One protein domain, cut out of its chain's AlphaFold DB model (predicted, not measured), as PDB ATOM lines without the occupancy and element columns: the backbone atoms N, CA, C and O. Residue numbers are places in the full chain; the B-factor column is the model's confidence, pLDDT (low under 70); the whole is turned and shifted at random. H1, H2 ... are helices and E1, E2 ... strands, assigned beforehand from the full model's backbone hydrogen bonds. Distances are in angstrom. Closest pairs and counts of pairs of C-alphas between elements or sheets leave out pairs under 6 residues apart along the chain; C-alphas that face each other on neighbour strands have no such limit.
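AT A GLANCE: This is residues 19 to 94 of the 96 residues of an uncharacterized protein of Polaribacter filamentus (UniProt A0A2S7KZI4). A long, two-stranded hairpin arm, E1 and E2, reaches away from a small head, in which a short strand pair, E3 and E4, is widened by a short pairing on each side and the helix H1 lies near the end where E3 ends and E4 begins. A long stretch with no named element, residues 55 to 74, loops out past E3 and folds back along it before leading to H1. The printed part has 76 residues, with one named helix and four named strands in the order E1, E2, E3, H1, E4; both sheets, E1 - E2 and E3 - E4, are antiparallel. The class is mixed, helices and strands, with 32 residues, under half, in named elements. The whole is loose, with a radius of gyration of the C-alphas of 14.7 A, and spans 51 by 22 by 22 A, the hairpin arm making much of the length.

IN THESE COORDINATES: Strand E1, residues 27 to 34, begins at C-alpha 27 at (1.577, -21.859, -18.400), is 19.7 A long and bends by 54 degrees at residue 30. Strand E2, residues 40 to 46, measures 19.9 A. Strand E3, residues 51 to 54, measures 10.5 A. Helix H1, residues 75 to 83, measures 12.0 A from C-alpha 75 at (12.266, -23.094, -13.087). Strand E4, residues 87 to 90, is 10.5 A long and ends at C-alpha 90 at (0.494, -35.581, -23.995).

HOW THE PARTS SIT: E1 and E2 form a hairpin, antiparallel at 150 degrees between their directions, with N 30 and O 43 at 2.8 A and N 41 and O 33 at 2.8 A, within hydrogen-bond range. Both strands are apart from H1 and E4, and E2 is apart from E3. E3 and E4 are antiparallel neighbours at 140 degrees, with N 53 and O 88 at 2.8 A. Residues 19 to 20 pair antiparallel with residues 88 to 89 of E4, and residues 67 to 68 pair antiparallel with residues 51 to 52 of E3. The closest C-alphas of H1 and E4 are those of Phe 81 and Ile 87, 6.1 A apart; those of H1 and E3 are Phe 81 and Ile 54, 7.8 A apart. In H1 every O i to N i+4 pair is within hydrogen-bond range.

THE WHOLE: The two C-alphas farthest apart are those of Asp 38 and Asn 59, at 51.1 A, while those of Val 19 and Lys 94, the first and last printed, are 7.6 A apart. The link from E3 to H1 is long, with 20 residues; the links E1 to E2, E2 to E3 and H1 to E4 are tight. The printed part has no cut. Mean pLDDT of the printed part is 93.9, and no printed residue is under 70.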
ATOM      1  N   VAL A  19       4.097 -35.079 -27.497       96.94
ATOM      2  CA  VAL A  19       4.537 -33.979 -28.359       96.94
ATOM      3  C   VAL A  19       5.477 -33.060 -27.593       96.94
ATOM      4  O   VAL A  19       5.381 -32.938 -26.371       96.94
ATOM      5  N   MET A  20       6.381 -32.395 -28.310       97.38
ATOM      6  CA  MET A  20       7.298 -31.434 -27.703       97.38
ATOM      7  C   MET A  20       6.523 -30.238 -27.137       97.38
ATOM      8  O   MET A  20       5.681 -29.630 -27.813       97.38
ATOM      9  N   ALA A  21       6.806 -29.908 -25.884       97.12
ATOM     10  CA  ALA A  21       6.204 -28.787 -25.191       97.12
ATOM     11  C   ALA A  21       6.889 -27.466 -25.553       97.12
ATOM     12  O   ALA A  21       8.061 -27.410 -25.916       97.12
ATOM     13  N   THR A  22       6.140 -26.385 -25.400       95.38
ATOM     14  CA  THR A  22       6.588 -24.997 -25.496       95.38
ATOM     15  C   THR A  22       6.255 -24.271 -24.197       95.38
ATOM     16  O   THR A  22       5.498 -24.764 -23.360       95.38
ATOM     17  N   ALA A  23       6.782 -23.060 -24.018       92.88
ATOM     18  CA  ALA A  23       6.570 -22.309 -22.782       92.88
ATOM     19  C   ALA A  23       5.095 -21.980 -22.515       92.88
ATOM     20  O   ALA A  23       4.710 -21.847 -21.356       92.88
ATOM     21  N   ILE A  24       4.275 -21.837 -23.562       93.50
ATOM     22  CA  ILE A  24       2.853 -21.516 -23.411       93.50
ATOM     23  C   ILE A  24       2.023 -22.724 -22.967       93.50
ATOM     24  O   ILE A  24       1.043 -22.552 -22.237       93.50
ATOM     25  N   ASP A  25       2.457 -23.930 -23.342       95.25
ATOM     26  CA  ASP A  25       1.827 -25.189 -22.939       95.25
ATOM     27  C   ASP A  25       1.891 -25.372 -21.417       95.25
ATOM     28  O   ASP A  25       0.921 -25.798 -20.795       95.25
ATOM     29  N   LEU A  26       3.023 -24.986 -20.815       93.50
ATOM     30  CA  LEU A  26       3.309 -25.159 -19.386       93.50
ATOM     31  C   LEU A  26       2.763 -24.029 -18.500       93.50
ATOM     32  O   LEU A  26       2.997 -24.014 -17.290       93.50
ATOM     33  N   LYS A  27       2.074 -23.050 -19.093       92.31
ATOM     34  CA  LYS A  27       1.577 -21.859 -18.400       92.31
ATOM     35  C   LYS A  27       0.061 -21.776 -18.436       92.31
ATOM     36  O   LYS A  27      -0.587 -22.236 -19.371       92.31
ATOM     37  N   GLU A  28      -0.512 -21.103 -17.457       93.19
ATOM     38  CA  GLU A  28      -1.917 -20.700 -17.437       93.19
ATOM     39  C   GLU A  28      -2.038 -19.236 -17.019       93.19
ATOM     40  O   GLU A  28      -1.103 -18.669 -16.450       93.19
ATOM     41  N   ILE A  29      -3.159 -18.605 -17.370       93.88
ATOM     42  CA  ILE A  29      -3.424 -17.227 -16.957       93.88
ATOM     43  C   ILE A  29      -3.659 -17.245 -15.448       93.88
ATOM     44  O   ILE A  29      -4.467 -18.025 -14.951       93.88
ATOM     45  N   ASP A  30      -2.925 -16.403 -14.733       95.06
ATOM     46  CA  ASP A  30      -3.119 -16.192 -13.306       95.06
ATOM     47  C   ASP A  30      -4.166 -15.102 -13.075       95.06
ATOM     48  O   ASP A  30      -5.191 -15.332 -12.441       95.06
ATOM     49  N   TYR A  31      -3.941 -13.933 -13.674       95.56
ATOM     50  CA  TYR A  31      -4.868 -12.806 -13.660       95.56
ATOM     51  C   TYR A  31      -4.629 -11.888 -14.860       95.56
ATOM     52  O   TYR A  31      -3.611 -11.975 -15.553       95.56
ATOM     53  N   ILE A  32      -5.576 -10.987 -15.104       96.31
ATOM     54  CA  ILE A  32      -5.443  -9.915 -16.089       96.31
ATOM     55  C   ILE A  32      -5.011  -8.647 -15.352       96.31
ATOM     56  O   ILE A  32      -5.669  -8.224 -14.406       96.31
ATOM     57  N   LYS A  33      -3.884  -8.063 -15.763       96.31
ATOM     58  CA  LYS A  33      -3.365  -6.810 -15.218       96.31
ATOM     59  C   LYS A  33      -3.814  -5.646 -16.093       96.31
ATOM     60  O   LYS A  33      -3.508  -5.633 -17.283       96.31
ATOM     61  N   GLU A  34      -4.477  -4.674 -15.486       96.00
ATOM     62  CA  GLU A  34      -4.755  -3.376 -16.096       96.00
ATOM     63  C   GLU A  34      -3.479  -2.519 -16.096       96.00
ATOM     64  O   GLU A  34      -2.717  -2.487 -15.120       96.00
ATOM     65  N   LEU A  35      -3.193  -1.899 -17.235       94.12
ATOM     66  CA  LEU A  35      -2.046  -1.030 -17.456       94.12
ATOM     67  C   LEU A  35      -2.477   0.448 -17.380       94.12
ATOM     68  O   LEU A  35      -3.650   0.749 -17.565       94.12
ATOM     69  N   PRO A  36      -1.547   1.397 -17.148       93.38
ATOM     70  CA  PRO A  36      -1.879   2.825 -17.019       93.38
ATOM     71  C   PRO A  36      -2.489   3.483 -18.268       93.38
ATOM     72  O   PRO A  36      -2.896   4.637 -18.208       93.38
ATOM     73  N   ASN A  37      -2.476   2.790 -19.406       94.88
ATOM     74  CA  ASN A  37      -3.016   3.215 -20.696       94.88
ATOM     75  C   ASN A  37      -4.369   2.553 -21.016       94.88
ATOM     76  O   ASN A  37      -4.695   2.404 -22.191       94.88
ATOM     77  N   ASP A  38      -5.105   2.101 -19.996       92.38
ATOM     78  CA  ASP A  38      -6.380   1.376 -20.115       92.38
ATOM     79  C   ASP A  38      -6.291   0.064 -20.928       92.38
ATOM     80  O   ASP A  38      -7.297  -0.494 -21.373       92.38
ATOM     81  N   GLU A  39      -5.081  -0.474 -21.125       95.50
ATOM     82  CA  GLU A  39      -4.871  -1.774 -21.761       95.50
ATOM     83  C   GLU A  39      -4.856  -2.912 -20.735       95.50
ATOM     84  O   GLU A  39      -4.375  -2.782 -19.609       95.50
ATOM     85  N   PHE A  40      -5.306  -4.091 -21.163       94.19
ATOM     86  CA  PHE A  40      -5.310  -5.300 -20.347       94.19
ATOM     87  C   PHE A  40      -4.242  -6.281 -20.822       94.19
ATOM     88  O   PHE A  40      -4.205  -6.671 -21.990       94.19
ATOM     89  N   LYS A  41      -3.391  -6.743 -19.901       95.44
ATOM     90  CA  LYS A  41      -2.343  -7.727 -20.187       95.44
ATOM     91  C   LYS A  41      -2.505  -8.983 -19.327       95.44
ATOM     92  O   LYS A  41      -2.528  -8.873 -18.101       95.44
ATOM     93  N   PRO A  42      -2.540 -10.190 -19.919       94.25
ATOM     94  CA  PRO A  42      -2.541 -11.419 -19.140       94.25
ATOM     95  C   PRO A  42      -1.195 -11.619 -18.435       94.25
ATOM     96  O   PRO A  42      -0.126 -11.538 -19.047       94.25
ATOM     97  N   VAL A  43      -1.261 -11.909 -17.139       94.44
ATOM     98  CA  VAL A  43      -0.138 -12.384 -16.330       94.44
ATOM     99  C   VAL A  43      -0.260 -13.896 -16.203       94.44
ATOM    100  O   VAL A  43      -1.343 -14.423 -15.959       94.44
ATOM    101  N   TYR A  44       0.850 -14.602 -16.401       92.44
ATOM    102  CA  TYR A  44       0.876 -16.059 -16.466       92.44
ATOM    103  C   TYR A  44       1.595 -16.662 -15.265       92.44
ATOM    104  O   TYR A  44       2.620 -16.139 -14.825       92.44
ATOM    105  N   LYS A  45       1.122 -17.828 -14.832       91.69
ATOM    106  CA  LYS A  45       1.800 -18.715 -13.882       91.69
ATOM    107  C   LYS A  45       2.047 -20.089 -14.500       91.69
ATOM    108  O   LYS A  45       1.554 -20.388 -15.586       91.69
ATOM    109  N   ILE A  46       2.826 -20.919 -13.813       91.00
ATOM    110  CA  ILE A  46       3.045 -22.318 -14.197       91.00
ATOM    111  C   ILE A  46       1.772 -23.124 -13.922       91.00
ATOM    112  O   ILE A  46       1.151 -22.974 -12.872       91.00
ATOM    113  N   LYS A  47       1.408 -23.997 -14.862       92.69
ATOM    114  CA  LYS A  47       0.270 -24.903 -14.732       92.69
ATOM    115  C   LYS A  47       0.632 -26.082 -13.825       92.69
ATOM    116  O   LYS A  47       1.322 -27.009 -14.251       92.69
ATOM    117  N   LYS A  48       0.181 -26.043 -12.571       92.12
ATOM    118  CA  LYS A  48       0.456 -27.095 -11.579       92.12
ATOM    119  C   LYS A  48      -0.186 -28.427 -11.966       92.12
ATOM    120  O   LYS A  48      -1.204 -28.461 -12.656       92.12
ATOM    121  N   ASN A  49       0.399 -29.524 -11.486       91.12
ATOM    122  CA  ASN A  49      -0.032 -30.904 -11.724       91.12
ATOM    123  C   ASN A  49      -0.120 -31.285 -13.210       91.12
ATOM    124  O   ASN A  49      -0.792 -32.251 -13.571       91.12
ATOM    125  N   MET A  50       0.553 -30.537 -14.088       92.19
ATOM    126  CA  MET A  50       0.635 -30.887 -15.497       92.19
ATOM    127  C   MET A  50       1.645 -32.027 -15.675       92.19
ATOM    128  O   MET A  50       2.811 -31.840 -15.313       92.19
ATOM    129  N   PRO A  51       1.229 -33.183 -16.227       94.81
ATOM    130  CA  PRO A  51       2.139 -34.284 -16.494       94.81
ATOM    131  C   PRO A  51       3.064 -33.948 -17.667       94.81
ATOM    132  O   PRO A  51       2.610 -33.458 -18.707       94.81
ATOM    133  N   PHE A  52       4.350 -34.250 -17.515       96.06
ATOM    134  CA  PHE A  52       5.343 -34.128 -18.574       96.06
ATOM    135  C   PHE A  52       6.403 -35.229 -18.484       96.06
ATOM    136  O   PHE A  52       6.576 -35.884 -17.457       96.06
ATOM    137  N   TRP A  53       7.129 -35.415 -19.578       96.62
ATOM    138  CA  TRP A  53       8.212 -36.377 -19.716       96.62
ATOM    139  C   TRP A  53       9.469 -35.668 -20.195       96.62
ATOM    140  O   TRP A  53       9.401 -34.690 -20.943       96.62
ATOM    141  N   ILE A  54      10.619 -36.170 -19.758       96.56
ATOM    142  CA  ILE A  54      11.925 -35.628 -20.126       96.56
ATOM    143  C   ILE A  54      12.582 -36.570 -21.128       96.56
ATOM    144  O   ILE A  54      12.550 -37.789 -20.982       96.56
ATOM    145  N   LYS A  55      13.193 -35.988 -22.156       97.44
ATOM    146  CA  LYS A  55      14.085 -36.690 -23.073       97.44
ATOM    147  C   LYS A  55      15.514 -36.625 -22.546       97.44
ATOM    148  O   LYS A  55      16.133 -35.555 -22.558       97.44
ATOM    149  N   SER A  56      16.035 -37.770 -22.123       95.06
ATOM    150  CA  SER A  56      17.339 -37.905 -21.477       95.06
ATOM    151  C   SER A  56      18.469 -37.311 -22.320       95.06
ATOM    152  O   SER A  56      18.548 -37.489 -23.541       95.06
ATOM    153  N   MET A  57      19.371 -36.591 -21.649       91.00
ATOM    154  CA  MET A  57      20.564 -36.001 -22.265       91.00
ATOM    155  C   MET A  57      21.560 -37.062 -22.744       91.00
ATOM    156  O   MET A  57      22.324 -36.787 -23.663       91.00
ATOM    157  N   VAL A  58      21.547 -38.255 -22.138       93.75
ATOM    158  CA  VAL A  58      22.574 -39.287 -22.345       93.75
ATOM    159  C   VAL A  58      22.256 -40.164 -23.552       93.75
ATOM    160  O   VAL A  58      23.087 -40.306 -24.442       93.75
ATOM    161  N   ASN A  59      21.056 -40.744 -23.597       95.06
ATOM    162  CA  ASN A  59      20.661 -41.711 -24.629       95.06
ATOM    163  C   ASN A  59      19.625 -41.156 -25.620       95.06
ATOM    164  O   ASN A  59      19.264 -41.844 -26.567       95.06
ATOM    165  N   ASN A  60      19.170 -39.910 -25.437       94.25
ATOM    166  CA  ASN A  60      18.176 -39.267 -26.300       94.25
ATOM    167  C   ASN A  60      16.837 -40.032 -26.371       94.25
ATOM    168  O   ASN A  60      16.078 -39.860 -27.325       94.25
ATOM    169  N   GLU A  61      16.527 -40.842 -25.361       96.25
ATOM    170  CA  GLU A  61      15.237 -41.515 -25.214       96.25
ATOM    171  C   GLU A  61      14.327 -40.706 -24.288       96.25
ATOM    172  O   GLU A  61      14.794 -39.993 -23.395       96.25
ATOM    173  N   ILE A  62      13.016 -40.795 -24.512       95.38
ATOM    174  CA  ILE A  62      12.037 -40.243 -23.574       95.38
ATOM    175  C   ILE A  62      11.974 -41.184 -22.374       95.38
ATOM    176  O   ILE A  62      11.763 -42.385 -22.526       95.38
ATOM    177  N   GLU A  63      12.171 -40.633 -21.183       94.12
ATOM    178  CA  GLU A  63      12.083 -41.388 -19.943       94.12
ATOM    179  C   GLU A  63      10.677 -41.974 -19.772       94.12
ATOM    180  O   GLU A  63       9.680 -41.340 -20.102       94.12
ATOM    181  N   THR A  64      10.567 -43.173 -19.203       91.81
ATOM    182  CA  THR A  64       9.261 -43.784 -18.893       91.81
ATOM    183  C   THR A  64       8.570 -43.112 -17.707       91.81
ATOM    184  O   THR A  64       7.356 -43.231 -17.527       91.81
ATOM    185  N   LYS A  65       9.339 -42.386 -16.889       92.94
ATOM    186  CA  LYS A  65       8.851 -41.678 -15.712       92.94
ATOM    187  C   LYS A  65       8.062 -40.432 -16.113       92.94
ATOM    188  O   LYS A  65       8.569 -39.560 -16.812       92.94
ATOM    189  N   CYS A  66       6.838 -40.340 -15.602       94.06
ATOM    190  CA  CYS A  66       6.041 -39.120 -15.651       94.06
ATOM    191  C   CYS A  66       6.452 -38.186 -14.507       94.06
ATOM    192  O   CYS A  66       6.537 -38.606 -13.350       94.06
ATOM    193  N   TYR A  67       6.667 -36.919 -14.834       94.31
ATOM    194  CA  TYR A  67       6.915 -35.829 -13.898       94.31
ATOM    195  C   TYR A  67       5.700 -34.905 -13.840       94.31
ATOM    196  O   TYR A  67       4.857 -34.927 -14.735       94.31
ATOM    197  N   PHE A  68       5.614 -34.087 -12.793       94.38
ATOM    198  CA  PHE A  68       4.535 -33.121 -12.606       94.38
ATOM    199  C   PHE A  68       5.118 -31.764 -12.247       94.38
ATOM    200  O   PHE A  68       6.070 -31.685 -11.475       94.38
ATOM    201  N   LEU A  69       4.555 -30.704 -12.823       91.19
ATOM    202  CA  LEU A  69       4.902 -29.339 -12.436       91.19
ATOM    203  C   LEU A  69       4.278 -29.009 -11.079       91.19
ATOM    204  O   LEU A  69       3.069 -29.147 -10.898       91.19
ATOM    205  N   ASP A  70       5.090 -28.528 -10.151       89.62
ATOM    206  CA  ASP A  70       4.687 -28.144  -8.800       89.62
ATOM    207  C   ASP A  70       5.404 -26.860  -8.343       89.62
ATOM    208  O   ASP A  70       6.169 -26.247  -9.091       89.62
ATOM    209  N   ASP A  71       5.145 -26.435  -7.104       85.38
ATOM    210  CA  ASP A  71       5.769 -25.240  -6.514       85.38
ATOM    211  C   ASP A  71       7.269 -25.405  -6.227       85.38
ATOM    212  O   ASP A  71       7.977 -24.415  -6.039       85.38
ATOM    213  N   HIS A  72       7.766 -26.642  -6.203       86.06
ATOM    214  CA  HIS A  72       9.167 -26.969  -5.939       86.06
ATOM    215  C   HIS A  72       9.975 -27.176  -7.224       86.06
ATOM    216  O   HIS A  72      11.192 -27.362  -7.175       86.06
ATOM    217  N   THR A  73       9.319 -27.111  -8.381       86.75
ATOM    218  CA  THR A  73       9.946 -27.296  -9.681       86.75
ATOM    219  C   THR A  73      10.967 -26.188  -9.919       86.75
ATOM    220  O   THR A  73      10.636 -25.000  -9.985       86.75
ATOM    221  N   ASN A  74      12.232 -26.577 -10.097       89.56
ATOM    222  CA  ASN A  74      13.295 -25.636 -10.419       89.56
ATOM    223  C   ASN A  74      13.058 -25.036 -11.811       89.56
ATOM    224  O   ASN A  74      13.307 -25.666 -12.840       89.56
ATOM    225  N   GLN A  75      12.600 -23.784 -11.842       88.62
ATOM    226  CA  GLN A  75      12.266 -23.094 -13.087       88.62
ATOM    227  C   GLN A  75      13.474 -22.904 -14.012       88.62
ATOM    228  O   GLN A  75      13.294 -22.836 -15.229       88.62
ATOM    229  N   LYS A  76      14.698 -22.825 -13.467       91.94
ATOM    230  CA  LYS A  76      15.913 -22.699 -14.284       91.94
ATOM    231  C   LYS A  76      16.169 -23.980 -15.067       91.94
ATOM    232  O   LYS A  76      16.342 -23.913 -16.281       91.94
ATOM    233  N   ASP A  77      16.113 -25.124 -14.394       91.88
ATOM    234  CA  ASP A  77      16.313 -26.426 -15.033       91.88
ATOM    235  C   ASP A  77      15.200 -26.690 -16.045       91.88
ATOM    236  O   ASP A  77      15.475 -27.018 -17.197       91.88
ATOM    237  N   LEU A  78      13.943 -26.439 -15.655       92.00
ATOM    238  CA  LEU A  78      12.795 -26.567 -16.549       92.00
ATOM    239  C   LEU A  78      12.989 -25.748 -17.832       92.00
ATOM    240  O   LEU A  78      12.752 -26.255 -18.925       92.00
ATOM    241  N   LYS A  79      13.466 -24.501 -17.714       93.12
ATOM    242  CA  LYS A  79      13.762 -23.651 -18.871       93.12
ATOM    243  C   LYS A  79      14.865 -24.246 -19.750       93.12
ATOM    244  O   LYS A  79      14.694 -24.276 -20.963       93.12
ATOM    245  N   ILE A  80      15.954 -24.743 -19.163       95.00
ATOM    246  CA  ILE A  80      17.060 -25.369 -19.908       95.00
ATOM    247  C   ILE A  80      16.555 -26.570 -20.719       95.00
ATOM    248  O   ILE A  80      16.836 -26.670 -21.913       95.00
ATOM    249  N   PHE A  81      15.774 -27.460 -20.102       95.12
ATOM    250  CA  PHE A  81      15.207 -28.616 -20.800       95.12
ATOM    251  C   PHE A  81      14.197 -28.212 -21.878       95.12
ATOM    252  O   PHE A  81      14.164 -28.823 -22.948       95.12
ATOM    253  N   LEU A  82      13.381 -27.190 -21.611       95.19
ATOM    254  CA  LEU A  82      12.399 -26.686 -22.563       95.19
ATOM    255  C   LEU A  82      13.073 -26.082 -23.800       95.19
ATOM    256  O   LEU A  82      12.727 -26.452 -24.918       95.19
ATOM    257  N   ASP A  83      14.061 -25.208 -23.602       95.12
ATOM    258  CA  ASP A  83      14.813 -24.566 -24.686       95.12
ATOM    259  C   ASP A  83      15.588 -25.596 -25.524       95.12
ATOM    260  O   ASP A  83      15.750 -25.430 -26.730       95.12
ATOM    261  N   ALA A  84      16.029 -26.695 -24.902       95.94
ATOM    262  CA  ALA A  84      16.676 -27.812 -25.584       95.94
ATOM    263  C   ALA A  84      15.696 -28.751 -26.323       95.94
ATOM    264  O   ALA A  84      16.138 -29.742 -26.907       95.94
ATOM    265  N   GLY A  85      14.380 -28.498 -26.277       96.69
ATOM    266  CA  GLY A  85      13.365 -29.344 -26.915       96.69
ATOM    267  C   GLY A  85      13.215 -30.722 -26.263       96.69
ATOM    268  O   GLY A  85      12.954 -31.717 -26.941       96.69
ATOM    269  N   ARG A  86      13.437 -30.805 -24.944       97.44
ATOM    270  CA  ARG A  86      13.501 -32.072 -24.192       97.44
ATOM    271  C   ARG A  86      12.321 -32.321 -23.274       97.44
ATOM    272  O   ARG A  86      12.294 -33.353 -22.613       97.44
ATOM    273  N   ILE A  87      11.355 -31.414 -23.240       97.44
ATOM    274  CA  ILE A  87      10.120 -31.590 -22.482       97.44
ATOM    275  C   ILE A  87       9.021 -32.035 -23.433       97.44
ATOM    276  O   ILE A  87       8.769 -31.397 -24.455       97.44
ATOM    277  N   PHE A  88       8.357 -33.121 -23.065       97.69
ATOM    278  CA  PHE A  88       7.264 -33.715 -23.811       97.69
ATOM    279  C   PHE A  88       6.007 -33.762 -22.951       97.69
ATOM    280  O   PHE A  88       6.065 -34.014 -21.752       97.69
ATOM    281  N   ILE A  89       4.861 -33.529 -23.571       97.19
ATOM    282  CA  ILE A  89       3.543 -33.576 -22.935       97.19
ATOM    283  C   ILE A  89       2.612 -34.421 -23.793       97.19
ATOM    284  O   ILE A  89       2.848 -34.604 -24.985       97.19
ATOM    285  N   HIS A  90       1.529 -34.917 -23.208       95.75
ATOM    286  CA  HIS A  90       0.494 -35.581 -23.995       95.75
ATOM    287  C   HIS A  90      -0.143 -34.591 -24.987       95.75
ATOM    288  O   HIS A  90      -0.442 -33.458 -24.603       95.75
ATOM    289  N   HIS A  91      -0.401 -35.007 -26.234       95.31
ATOM    290  CA  HIS A  91      -0.895 -34.118 -27.304       95.31
ATOM    291  C   HIS A  91      -2.145 -33.308 -26.917       95.31
ATOM    292  O   HIS A  91      -2.268 -32.147 -27.287       95.31
ATOM    293  N   LYS A  92      -3.046 -33.880 -26.106       94.06
ATOM    294  CA  LYS A  92      -4.257 -33.196 -25.601       94.06
ATOM    295  C   LYS A  92      -3.981 -31.953 -24.749       94.06
ATOM    296  O   LYS A  92      -4.886 -31.152 -24.549       94.06
ATOM    297  N   PHE A  93      -2.771 -31.805 -24.213       93.38
ATOM    298  CA  PHE A  93      -2.373 -30.620 -23.454       93.38
ATOM    299  C   PHE A  93      -1.694 -29.550 -24.310       93.38
ATOM    300  O   PHE A  93      -1.381 -28.481 -23.787       93.38
ATOM    301  N   LYS A  94      -1.456 -29.826 -25.597       95.12
ATOM    302  CA  LYS A  94      -0.842 -28.873 -26.512       95.12
ATOM    303  C   LYS A  94      -1.778 -27.688 -26.725       95.12
ATOM    304  O   LYS A  94      -2.945 -27.873 -27.068       95.12
TER     305      LYS A  94